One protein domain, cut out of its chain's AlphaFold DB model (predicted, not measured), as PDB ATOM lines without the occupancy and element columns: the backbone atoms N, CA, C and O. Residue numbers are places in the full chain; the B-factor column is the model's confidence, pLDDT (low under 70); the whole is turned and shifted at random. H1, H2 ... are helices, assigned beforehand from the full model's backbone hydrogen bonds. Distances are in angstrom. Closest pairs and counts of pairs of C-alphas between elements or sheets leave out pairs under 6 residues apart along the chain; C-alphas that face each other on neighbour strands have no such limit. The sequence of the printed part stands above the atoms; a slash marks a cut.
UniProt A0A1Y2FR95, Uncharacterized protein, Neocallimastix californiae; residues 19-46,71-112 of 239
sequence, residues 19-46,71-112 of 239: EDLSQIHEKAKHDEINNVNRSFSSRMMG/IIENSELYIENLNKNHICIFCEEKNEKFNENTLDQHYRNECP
ATOM      1  N   GLU A  19     -22.483  18.086   4.746       68.12
ATOM      2  CA  GLU A  19     -21.896  19.144   3.908       68.12
ATOM      3  C   GLU A  19     -22.106  20.536   4.528       68.12
ATOM      4  O   GLU A  19     -21.157  21.315   4.625       68.12
ATOM      5  N   ASP A  20     -23.307  20.785   5.054       72.81
ATOM      6  CA  ASP A  20     -23.657  22.028   5.741       72.81
ATOM      7  C   ASP A  20     -22.771  22.263   6.974       72.81
ATOM      8  O   ASP A  20     -22.230  23.354   7.148       72.81
ATOM      9  N   LEU A  21     -22.546  21.238   7.807       79.25
ATOM     10  CA  LEU A  21     -21.723  21.357   9.019       79.25
ATOM     11  C   LEU A  21     -20.253  21.655   8.710       79.25
ATOM     12  O   LEU A  21     -19.617  22.415   9.437       79.25
ATOM     13  N   SER A  22     -19.708  21.087   7.636       80.62
ATOM     14  CA  SER A  22     -18.328  21.357   7.224       80.62
ATOM     15  C   SER A  22     -18.150  22.782   6.702       80.62
ATOM     16  O   SER A  22     -17.207  23.473   7.086       80.62
ATOM     17  N   GLN A  23     -19.096  23.271   5.895       83.12
ATOM     18  CA  GLN A  23     -19.086  24.663   5.438       83.12
ATOM     19  C   GLN A  23     -19.222  25.638   6.610       83.12
ATOM     20  O   GLN A  23     -18.494  26.631   6.673       83.12
ATOM     21  N   ILE A  24     -20.106  25.327   7.563       86.50
ATOM     22  CA  ILE A  24     -20.256  26.087   8.806       86.50
ATOM     23  C   ILE A  24     -18.938  26.100   9.589       86.50
ATOM     24  O   ILE A  24     -18.504  27.166  10.018       86.50
ATOM     25  N   HIS A  25     -18.273  24.951   9.737       88.56
ATOM     26  CA  HIS A  25     -16.998  24.849  10.444       88.56
ATOM     27  C   HIS A  25     -15.897  25.695   9.786       88.56
ATOM     28  O   HIS A  25     -15.220  26.466  10.467       88.56
ATOM     29  N   GLU A  26     -15.729  25.604   8.464       90.06
ATOM     30  CA  GLU A  26     -14.722  26.390   7.737       90.06
ATOM     31  C   GLU A  26     -15.004  27.899   7.804       90.06
ATOM     32  O   GLU A  26     -14.083  28.693   8.012       90.06
ATOM     33  N   LYS A  27     -16.276  28.306   7.706       90.06
ATOM     34  CA  LYS A  27     -16.677  29.705   7.900       90.06
ATOM     35  C   LYS A  27     -16.371  30.181   9.320       90.06
ATOM     36  O   LYS A  27     -15.739  31.219   9.491       90.06
ATOM     37  N   ALA A  28     -16.750  29.399  10.325       92.19
ATOM     38  CA  ALA A  28     -16.525  29.724  11.728       92.19
ATOM     39  C   ALA A  28     -15.025  29.875  12.051       92.19
ATOM     40  O   ALA A  28     -14.632  30.827  12.722       92.19
ATOM     41  N   LYS A  29     -14.156  29.009  11.504       93.62
ATOM     42  CA  LYS A  29     -12.691  29.169  11.597       93.62
ATOM     43  C   LYS A  29     -12.210  30.495  10.999       93.62
ATOM     44  O   LYS A  29     -11.366  31.168  11.594       93.62
ATOM     45  N   HIS A  30     -12.720  30.856   9.821       92.88
ATOM     46  CA  HIS A  30     -12.350  32.099   9.145       92.88
ATOM     47  C   HIS A  30     -12.742  33.333   9.969       92.88
ATOM     48  O   HIS A  30     -11.918  34.232  10.171       92.88
ATOM     49  N   ASP A  31     -13.973  33.353  10.476       92.69
ATOM     50  CA  ASP A  31     -14.502  34.459  11.272       92.69
ATOM     51  C   ASP A  31     -13.727  34.616  12.590       92.69
ATOM     52  O   ASP A  31     -13.288  35.722  12.918       92.69
ATOM     53  N   GLU A  32     -13.416  33.512  13.275       93.94
ATOM     54  CA  GLU A  32     -12.609  33.533  14.500       93.94
ATOM     55  C   GLU A  32     -11.191  34.074  14.273       93.94
ATOM     56  O   GLU A  32     -10.705  34.909  15.040       93.94
ATOM     57  N   ILE A  33     -10.519  33.693  13.181       94.69
ATOM     58  CA  ILE A  33      -9.196  34.248  12.846       94.69
ATOM     59  C   ILE A  33      -9.264  35.758  12.612       94.69
ATOM     60  O   ILE A  33      -8.386  36.505  13.066       94.69
ATOM     61  N   ASN A  34     -10.297  36.226  11.913       92.88
ATOM     62  CA  ASN A  34     -10.497  37.650  11.674       92.88
ATOM     63  C   ASN A  34     -10.732  38.403  12.991       92.88
ATOM     64  O   ASN A  34     -10.116  39.451  13.214       92.88
ATOM     65  N   ASN A  35     -11.553  37.851  13.885       91.88
ATOM     66  CA  ASN A  35     -11.834  38.415  15.205       91.88
ATOM     67  C   ASN A  35     -10.563  38.516  16.065       91.88
ATOM     68  O   ASN A  35     -10.268  39.580  16.626       91.88
ATOM     69  N   VAL A  36      -9.750  37.457  16.110       91.56
ATOM     70  CA  VAL A  36      -8.486  37.419  16.870       91.56
ATOM     71  C   VAL A  36      -7.475  38.446  16.345       91.56
ATOM     72  O   VAL A  36      -6.805  39.125  17.132       91.56
ATOM     73  N   ASN A  37      -7.361  38.601  15.024       92.75
ATOM     74  CA  ASN A  37      -6.451  39.576  14.411       92.75
ATOM     75  C   ASN A  37      -6.910  41.029  14.615       92.75
ATOM     76  O   ASN A  37      -6.081  41.907  14.882       92.75
ATOM     77  N   ARG A  38      -8.223  41.297  14.543       90.12
ATOM     78  CA  ARG A  38      -8.793  42.624  14.837       90.12
ATOM     79  C   ARG A  38      -8.529  43.029  16.283       90.12
ATOM     80  O   ARG A  38      -7.946  44.080  16.531       90.12
ATOM     81  N   SER A  39      -8.871  42.160  17.229       84.44
ATOM     82  CA  SER A  39      -8.652  42.400  18.662       84.44
ATOM     83  C   SER A  39      -7.167  42.515  19.033       84.44
ATOM     84  O   SER A  39      -6.821  43.287  19.928       84.44
ATOM     85  N   PHE A  40      -6.267  41.818  18.321       77.44
ATOM     86  CA  PHE A  40      -4.819  42.003  18.495       77.44
ATOM     87  C   PHE A  40      -4.384  43.431  18.167       77.44
ATOM     88  O   PHE A  40      -3.642  44.056  18.925       77.44
ATOM     89  N   SER A  41      -4.866  43.932  17.029       75.81
ATOM     90  CA  SER A  41      -4.500  45.240  16.496       75.81
ATOM     91  C   SER A  41      -4.970  46.358  17.429       75.81
ATOM     92  O   SER A  41      -4.204  47.277  17.712       75.81
ATOM     93  N   SER A  42      -6.178  46.234  17.991       70.31
ATOM     94  CA  SER A  42      -6.715  47.196  18.964       70.31
ATOM     95  C   SER A  42      -5.903  47.249  20.262       70.31
ATOM     96  O   SER A  42      -5.608  48.335  20.755       70.31
ATOM     97  N   ARG A  43      -5.464  46.095  20.798       62.25
ATOM     98  CA  ARG A  43      -4.647  46.045  22.030       62.25
ATOM     99  C   ARG A  43      -3.282  46.731  21.872       62.25
ATOM    100  O   ARG A  43      -2.780  47.293  22.840       62.25
ATOM    101  N   MET A  44      -2.693  46.716  20.674       60.06
ATOM    102  CA  MET A  44      -1.398  47.362  20.400       60.06
ATOM    103  C   MET A  44      -1.483  48.891  20.284       60.06
ATOM    104  O   MET A  44      -0.473  49.565  20.463       60.06
ATOM    105  N   MET A  45      -2.675  49.445  20.031       59.19
ATOM    106  CA  MET A  45      -2.896  50.894  19.907       59.19
ATOM    107  C   MET A  45      -3.287  51.577  21.227       59.19
ATOM    108  O   MET A  45      -3.539  52.777  21.240       59.19
ATOM    109  N   GLY A  46      -3.291  50.848  22.350       49.28
ATOM    110  CA  GLY A  46      -3.481  51.437  23.678       49.28
ATOM    111  C   GLY A  46      -4.911  51.876  24.011       49.28
ATOM    112  O   GLY A  46      -5.099  52.549  25.020       49.28
ATOM    113  N   ILE A  71     -26.633  30.721   7.073       61.41
ATOM    114  CA  ILE A  71     -25.266  30.226   7.294       61.41
ATOM    115  C   ILE A  71     -24.564  31.005   8.422       61.41
ATOM    116  O   ILE A  71     -23.800  30.413   9.185       61.41
ATOM    117  N   ILE A  72     -24.814  32.314   8.551       61.56
ATOM    118  CA  ILE A  72     -24.257  33.142   9.635       61.56
ATOM    119  C   ILE A  72     -24.831  32.713  10.991       61.56
ATOM    120  O   ILE A  72     -24.054  32.373  11.884       61.56
ATOM    121  N   GLU A  73     -26.157  32.624  11.126       68.06
ATOM    122  CA  GLU A  73     -26.810  32.183  12.372       68.06
ATOM    123  C   GLU A  73     -26.355  30.774  12.791       68.06
ATOM    124  O   GLU A  73     -26.071  30.514  13.964       68.06
ATOM    125  N   ASN A  74     -26.192  29.870  11.821       74.94
ATOM    126  CA  ASN A  74     -25.697  28.521  12.084       74.94
ATOM    127  C   ASN A  74     -24.226  28.499  12.536       74.94
ATOM    128  O   ASN A  74     -23.850  27.633  13.328       74.94
ATOM    129  N   SER A  75     -23.393  29.438  12.073       79.00
ATOM    130  CA  SER A  75     -21.986  29.538  12.488       79.00
ATOM    131  C   SER A  75     -21.804  30.060  13.912       79.00
ATOM    132  O   SER A  75     -20.988  29.513  14.656       79.00
ATOM    133  N   GLU A  76     -22.611  31.036  14.334       83.12
ATOM    134  CA  GLU A  76     -22.584  31.553  15.707       83.12
ATOM    135  C   GLU A  76     -23.017  30.471  16.702       83.12
ATOM    136  O   GLU A  76     -22.297  30.171  17.658       83.12
ATOM    137  N   LEU A  77     -24.135  29.789  16.421       85.00
ATOM    138  CA  LEU A  77     -24.614  28.680  17.247       85.00
ATOM    139  C   LEU A  77     -23.595  27.530  17.312       85.00
ATOM    140  O   LEU A  77     -23.426  26.889  18.353       85.00
ATOM    141  N   TYR A  78     -22.902  27.250  16.207       85.75
ATOM    142  CA  TYR A  78     -21.851  26.237  16.161       85.75
ATOM    143  C   TYR A  78     -20.675  26.587  17.086       85.75
ATOM    144  O   TYR A  78     -20.261  25.749  17.892       85.75
ATOM    145  N   ILE A  79     -20.191  27.834  17.045       87.44
ATOM    146  CA  ILE A  79     -19.132  28.325  17.942       87.44
ATOM    147  C   ILE A  79     -19.576  28.285  19.403       87.44
ATOM    148  O   ILE A  79     -18.835  27.787  20.252       87.44
ATOM    149  N   GLU A  80     -20.795  28.729  19.712       87.44
ATOM    150  CA  GLU A  80     -21.321  28.648  21.075       87.44
ATOM    151  C   GLU A  80     -21.305  27.217  21.613       87.44
ATOM    152  O   GLU A  80     -20.952  26.985  22.771       87.44
ATOM    153  N   ASN A  81     -21.688  26.244  20.784       87.94
ATOM    154  CA  ASN A  81     -21.677  24.839  21.173       87.94
ATOM    155  C   ASN A  81     -20.255  24.321  21.416       87.94
ATOM    156  O   ASN A  81     -20.037  23.579  22.376       87.94
ATOM    157  N   LEU A  82     -19.270  24.714  20.605       89.94
ATOM    158  CA  LEU A  82     -17.866  24.365  20.850       89.94
ATOM    159  C   LEU A  82     -17.347  24.982  22.155       89.94
ATOM    160  O   LEU A  82     -16.724  24.282  22.957       89.94
ATOM    161  N   ASN A  83     -17.676  26.250  22.411       88.75
ATOM    162  CA  ASN A  83     -17.282  26.969  23.622       88.75
ATOM    163  C   ASN A  83     -17.897  26.342  24.880       88.75
ATOM    164  O   ASN A  83     -17.181  26.100  25.852       88.75
ATOM    165  N   LYS A  84     -19.191  25.988  24.841       88.81
ATOM    166  CA  LYS A  84     -19.886  25.257  25.922       88.81
ATOM    167  C   LYS A  84     -19.231  23.910  26.230       88.81
ATOM    168  O   LYS A  84     -19.256  23.461  27.370       88.81
ATOM    169  N   ASN A  85     -18.640  23.271  25.223       89.56
ATOM    170  CA  ASN A  85     -17.952  21.989  25.365       89.56
ATOM    171  C   ASN A  85     -16.446  22.119  25.629       89.56
ATOM    172  O   ASN A  85     -15.765  21.094  25.741       89.56
ATOM    173  N   HIS A  86     -15.932  23.346  25.750       93.25
ATOM    174  CA  HIS A  86     -14.522  23.636  25.974       93.25
ATOM    175  C   HIS A  86     -13.605  23.053  24.881       93.25
ATOM    176  O   HIS A  86     -12.566  22.460  25.187       93.25
ATOM    177  N   ILE A  87     -14.007  23.184  23.609       93.69
ATOM    178  CA  ILE A  87     -13.296  22.642  22.440       93.69
ATOM    179  C   ILE A  87     -12.735  23.781  21.581       93.69
ATOM    180  O   ILE A  87     -13.453  24.691  21.181       93.69
ATOM    181  N   CYS A  88     -11.451  23.700  21.234       95.50
ATOM    182  CA  CYS A  88     -10.842  24.589  20.247       95.50
ATOM    183  C   CYS A  88     -11.279  24.208  18.825       95.50
ATOM    184  O   CYS A  88     -10.987  23.100  18.381       95.50
ATOM    185  N   ILE A  89     -11.882  25.136  18.076       94.44
ATOM    186  CA  ILE A  89     -12.332  24.882  16.697       94.44
ATOM    187  C   ILE A  89     -11.200  24.468  15.738       94.44
ATOM    188  O   ILE A  89     -11.421  23.666  14.842       94.44
ATOM    189  N   PHE A  90      -9.971  24.961  15.928       95.75
ATOM    190  CA  PHE A  90      -8.877  24.711  14.981       95.75
ATOM    191  C   PHE A  90      -8.141  23.394  15.223       95.75
ATOM    192  O   PHE A  90      -7.792  22.692  14.279       95.75
ATOM    193  N   CYS A  91      -7.808  23.097  16.485       94.75
ATOM    194  CA  CYS A  91      -6.995  21.928  16.836       94.75
ATOM    195  C   CYS A  91      -7.789  20.812  17.521       94.75
ATOM    196  O   CYS A  91      -7.224  19.745  17.769       94.75
ATOM    197  N   GLU A  92      -9.070  21.057  17.813       93.06
ATOM    198  CA  GLU A  92     -10.002  20.136  18.473       93.06
ATOM    199  C   GLU A  92      -9.508  19.669  19.854       93.06
ATOM    200  O   GLU A  92      -9.920  18.630  20.366       93.06
ATOM    201  N   GLU A  93      -8.596  20.424  20.475       93.94
ATOM    202  CA  GLU A  93      -8.218  20.209  21.868       93.94
ATOM    203  C   GLU A  93      -9.438  20.485  22.749       93.94
ATOM    204  O   GLU A  93     -10.054  21.546  22.641       93.94
ATOM    205  N   LYS A  94      -9.773  19.527  23.617       94.50
ATOM    206  CA  LYS A  94     -10.755  19.710  24.682       94.50
ATOM    207  C   LYS A  94     -10.020  19.997  25.982       94.50
ATOM    208  O   LYS A  94      -9.197  19.190  26.413       94.50
ATOM    209  N   ASN A  95     -10.312  21.130  26.604       92.75
ATOM    210  CA  ASN A  95      -9.649  21.553  27.831       92.75
ATOM    211  C   ASN A  95     -10.624  22.369  28.672       92.75
ATOM    212  O   ASN A  95     -10.961  23.471  28.278       92.75
ATOM    213  N   GLU A  96     -11.026  21.874  29.843       94.44
ATOM    214  CA  GLU A  96     -12.017  22.517  30.730       94.44
ATOM    215  C   GLU A  96     -11.668  23.962  31.124       94.44
ATOM    216  O   GLU A  96     -12.532  24.729  31.540       94.44
ATOM    217  N   LYS A  97     -10.400  24.367  30.979       93.62
ATOM    218  CA  LYS A  97      -9.973  25.753  31.202       93.62
ATOM    219  C   LYS A  97     -10.355  26.690  30.056       93.62
ATOM    220  O   LYS A  97     -10.233  27.902  30.237       93.62
ATOM    221  N   PHE A  98     -10.760  26.172  28.896       94.94
ATOM    222  CA  PHE A  98     -11.197  26.960  27.748       94.94
ATOM    223  C   PHE A  98     -12.492  27.708  28.062       94.94
ATOM    224  O   PHE A  98     -13.543  27.132  28.301       94.94
ATOM    225  N   ASN A  99     -12.387  29.024  28.047       91.06
ATOM    226  CA  ASN A  99     -13.444  30.020  28.041       91.06
ATOM    227  C   ASN A  99     -13.034  31.076  27.005       91.06
ATOM    228  O   ASN A  99     -11.959  30.962  26.417       91.06
ATOM    229  N   GLU A 100     -13.838  32.113  26.788       86.06
ATOM    230  CA  GLU A 100     -13.539  33.134  25.771       86.06
ATOM    231  C   GLU A 100     -12.113  33.708  25.880       86.06
ATOM    232  O   GLU A 100     -11.379  33.763  24.895       86.06
ATOM    233  N   ASN A 101     -11.670  34.054  27.095       88.00
ATOM    234  CA  ASN A 101     -10.351  34.653  27.314       88.00
ATOM    235  C   ASN A 101      -9.208  33.651  27.108       88.00
ATOM    236  O   ASN A 101      -8.177  33.982  26.519       88.00
ATOM    237  N   THR A 102      -9.358  32.424  27.607       93.94
ATOM    238  CA  THR A 102      -8.307  31.402  27.482       93.94
ATOM    239  C   THR A 102      -8.262  30.788  26.081       93.94
ATOM    240  O   THR A 102      -7.187  30.377  25.649       93.94
ATOM    241  N   LEU A 103      -9.372  30.790  25.333       93.88
ATOM    242  CA  LEU A 103      -9.396  30.461  23.905       93.88
ATOM    243  C   LEU A 103      -8.706  31.542  23.072       93.88
ATOM    244  O   LEU A 103      -7.871  31.197  22.243       93.88
ATOM    245  N   ASP A 104      -8.949  32.829  23.344       93.06
ATOM    246  CA  ASP A 104      -8.213  33.928  22.700       93.06
ATOM    247  C   ASP A 104      -6.697  33.779  22.919       93.06
ATOM    248  O   ASP A 104      -5.905  33.838  21.972       93.06
ATOM    249  N   GLN A 105      -6.273  33.497  24.158       93.56
ATOM    250  CA  GLN A 105      -4.870  33.201  24.460       93.56
ATOM    251  C   GLN A 105      -4.367  31.975  23.684       93.56
ATOM    252  O   GLN A 105      -3.278  32.021  23.094       93.56
ATOM    253  N   HIS A 106      -5.151  30.896  23.659       95.38
ATOM    254  CA  HIS A 106      -4.808  29.685  22.930       95.38
ATOM    255  C   HIS A 106      -4.610  29.981  21.438       95.38
ATOM    256  O   HIS A 106      -3.580  29.619  20.869       95.38
ATOM    257  N   TYR A 107      -5.531  30.704  20.797       95.69
ATOM    258  CA  TYR A 107      -5.447  31.059  19.380       95.69
ATOM    259  C   TYR A 107      -4.218  31.907  19.059       95.69
ATOM    260  O   TYR A 107      -3.570  31.706  18.024       95.69
ATOM    261  N   ARG A 108      -3.839  32.811  19.965       93.31
ATOM    262  CA  ARG A 108      -2.680  33.692  19.785       93.31
ATOM    263  C   ARG A 108      -1.345  32.982  19.929       93.31
ATOM    264  O   ARG A 108      -0.447  33.255  19.140       93.31
ATOM    265  N   ASN A 109      -1.217  32.085  20.904       90.62
ATOM    266  CA  ASN A 109       0.107  31.653  21.360       90.62
ATOM    267  C   ASN A 109       0.316  30.135  21.345       90.62
ATOM    268  O   ASN A 109       1.453  29.683  21.237       90.62
ATOM    269  N   GLU A 110      -0.743  29.333  21.437       95.00
ATOM    270  CA  GLU A 110      -0.613  27.912  21.801       95.00
ATOM    271  C   GLU A 110      -1.169  26.964  20.740       95.00
ATOM    272  O   GLU A 110      -0.679  25.842  20.598       95.00
ATOM    273  N   CYS A 111      -2.176  27.405  19.981       97.19
ATOM    274  CA  CYS A 111      -2.873  26.577  19.014       97.19
ATOM    275  C   CYS A 111      -1.903  26.134  17.912       97.19
ATOM    276  O   CYS A 111      -1.436  26.986  17.151       97.19
ATOM    277  N   PRO A 112      -1.609  24.827  17.781       96.88
ATOM    278  CA  PRO A 112      -0.604  24.331  16.842       96.88
ATOM    279  C   PRO A 112      -1.057  24.426  15.382       96.88
ATOM    280  O   PRO A 112      -0.219  24.371  14.486       96.88
TER     281      PRO A 112
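Overview. This is residues 19 to 46 and 71 to 112 of the 239 residues of an uncharacterized protein of Neocallimastix californiae (UniProt A0A1Y2FR95). One long helix, H1, makes the long axis; H2 crosses it near its first end, H3 lies crosswise on the same side, and an unnamed loop, residues 85 to 99, joins H2 to H3. Residues 41 to 46, of which 41 to 44 belong to H1, stick out. The printed part has 70 residues, 51 of them in the three named helices H1, H2 and H3 in that order along the chain, with no named strand; its class is all helix, and it is compact, with a radius of gyration of the C-alphas of 12.4 A and spans of 41 by 25 by 19 A.

Arrangement. H1, residues 19 to 44, touches H2, residues 71 to 84, with residues 24 to 28 alone, about perpendicular at 74 degrees; the closest C-alphas, of Ile 24 and Ser 75, are 5.3 A apart. H1 only just touches H3, residues 100 to 110, with residue 36 alone and 3 pairs of C-alphas within 8 A; the closest, of Val 36 and Asp 104, are 6.8 A apart. In H1, H2 and H3 every O i to N i+4 pair is within hydrogen-bond range.

Along the chain. H1 runs 38.6 A from C-alpha 19 at (-21.896, 19.144, 3.908); H2 measures 20.0 A; H3 measures 14.5 A, ending at C-alpha 110 (-0.613, 27.912, 21.801).

Size, cuts and confidence. Residues 47 to 70 are not printed, and C-alphas 46 and 71 are 34.5 A apart across this cut. The link from H2 to H3 is long. Confidence is under 70 at residues 19, 43 to 46 and 71 to 73.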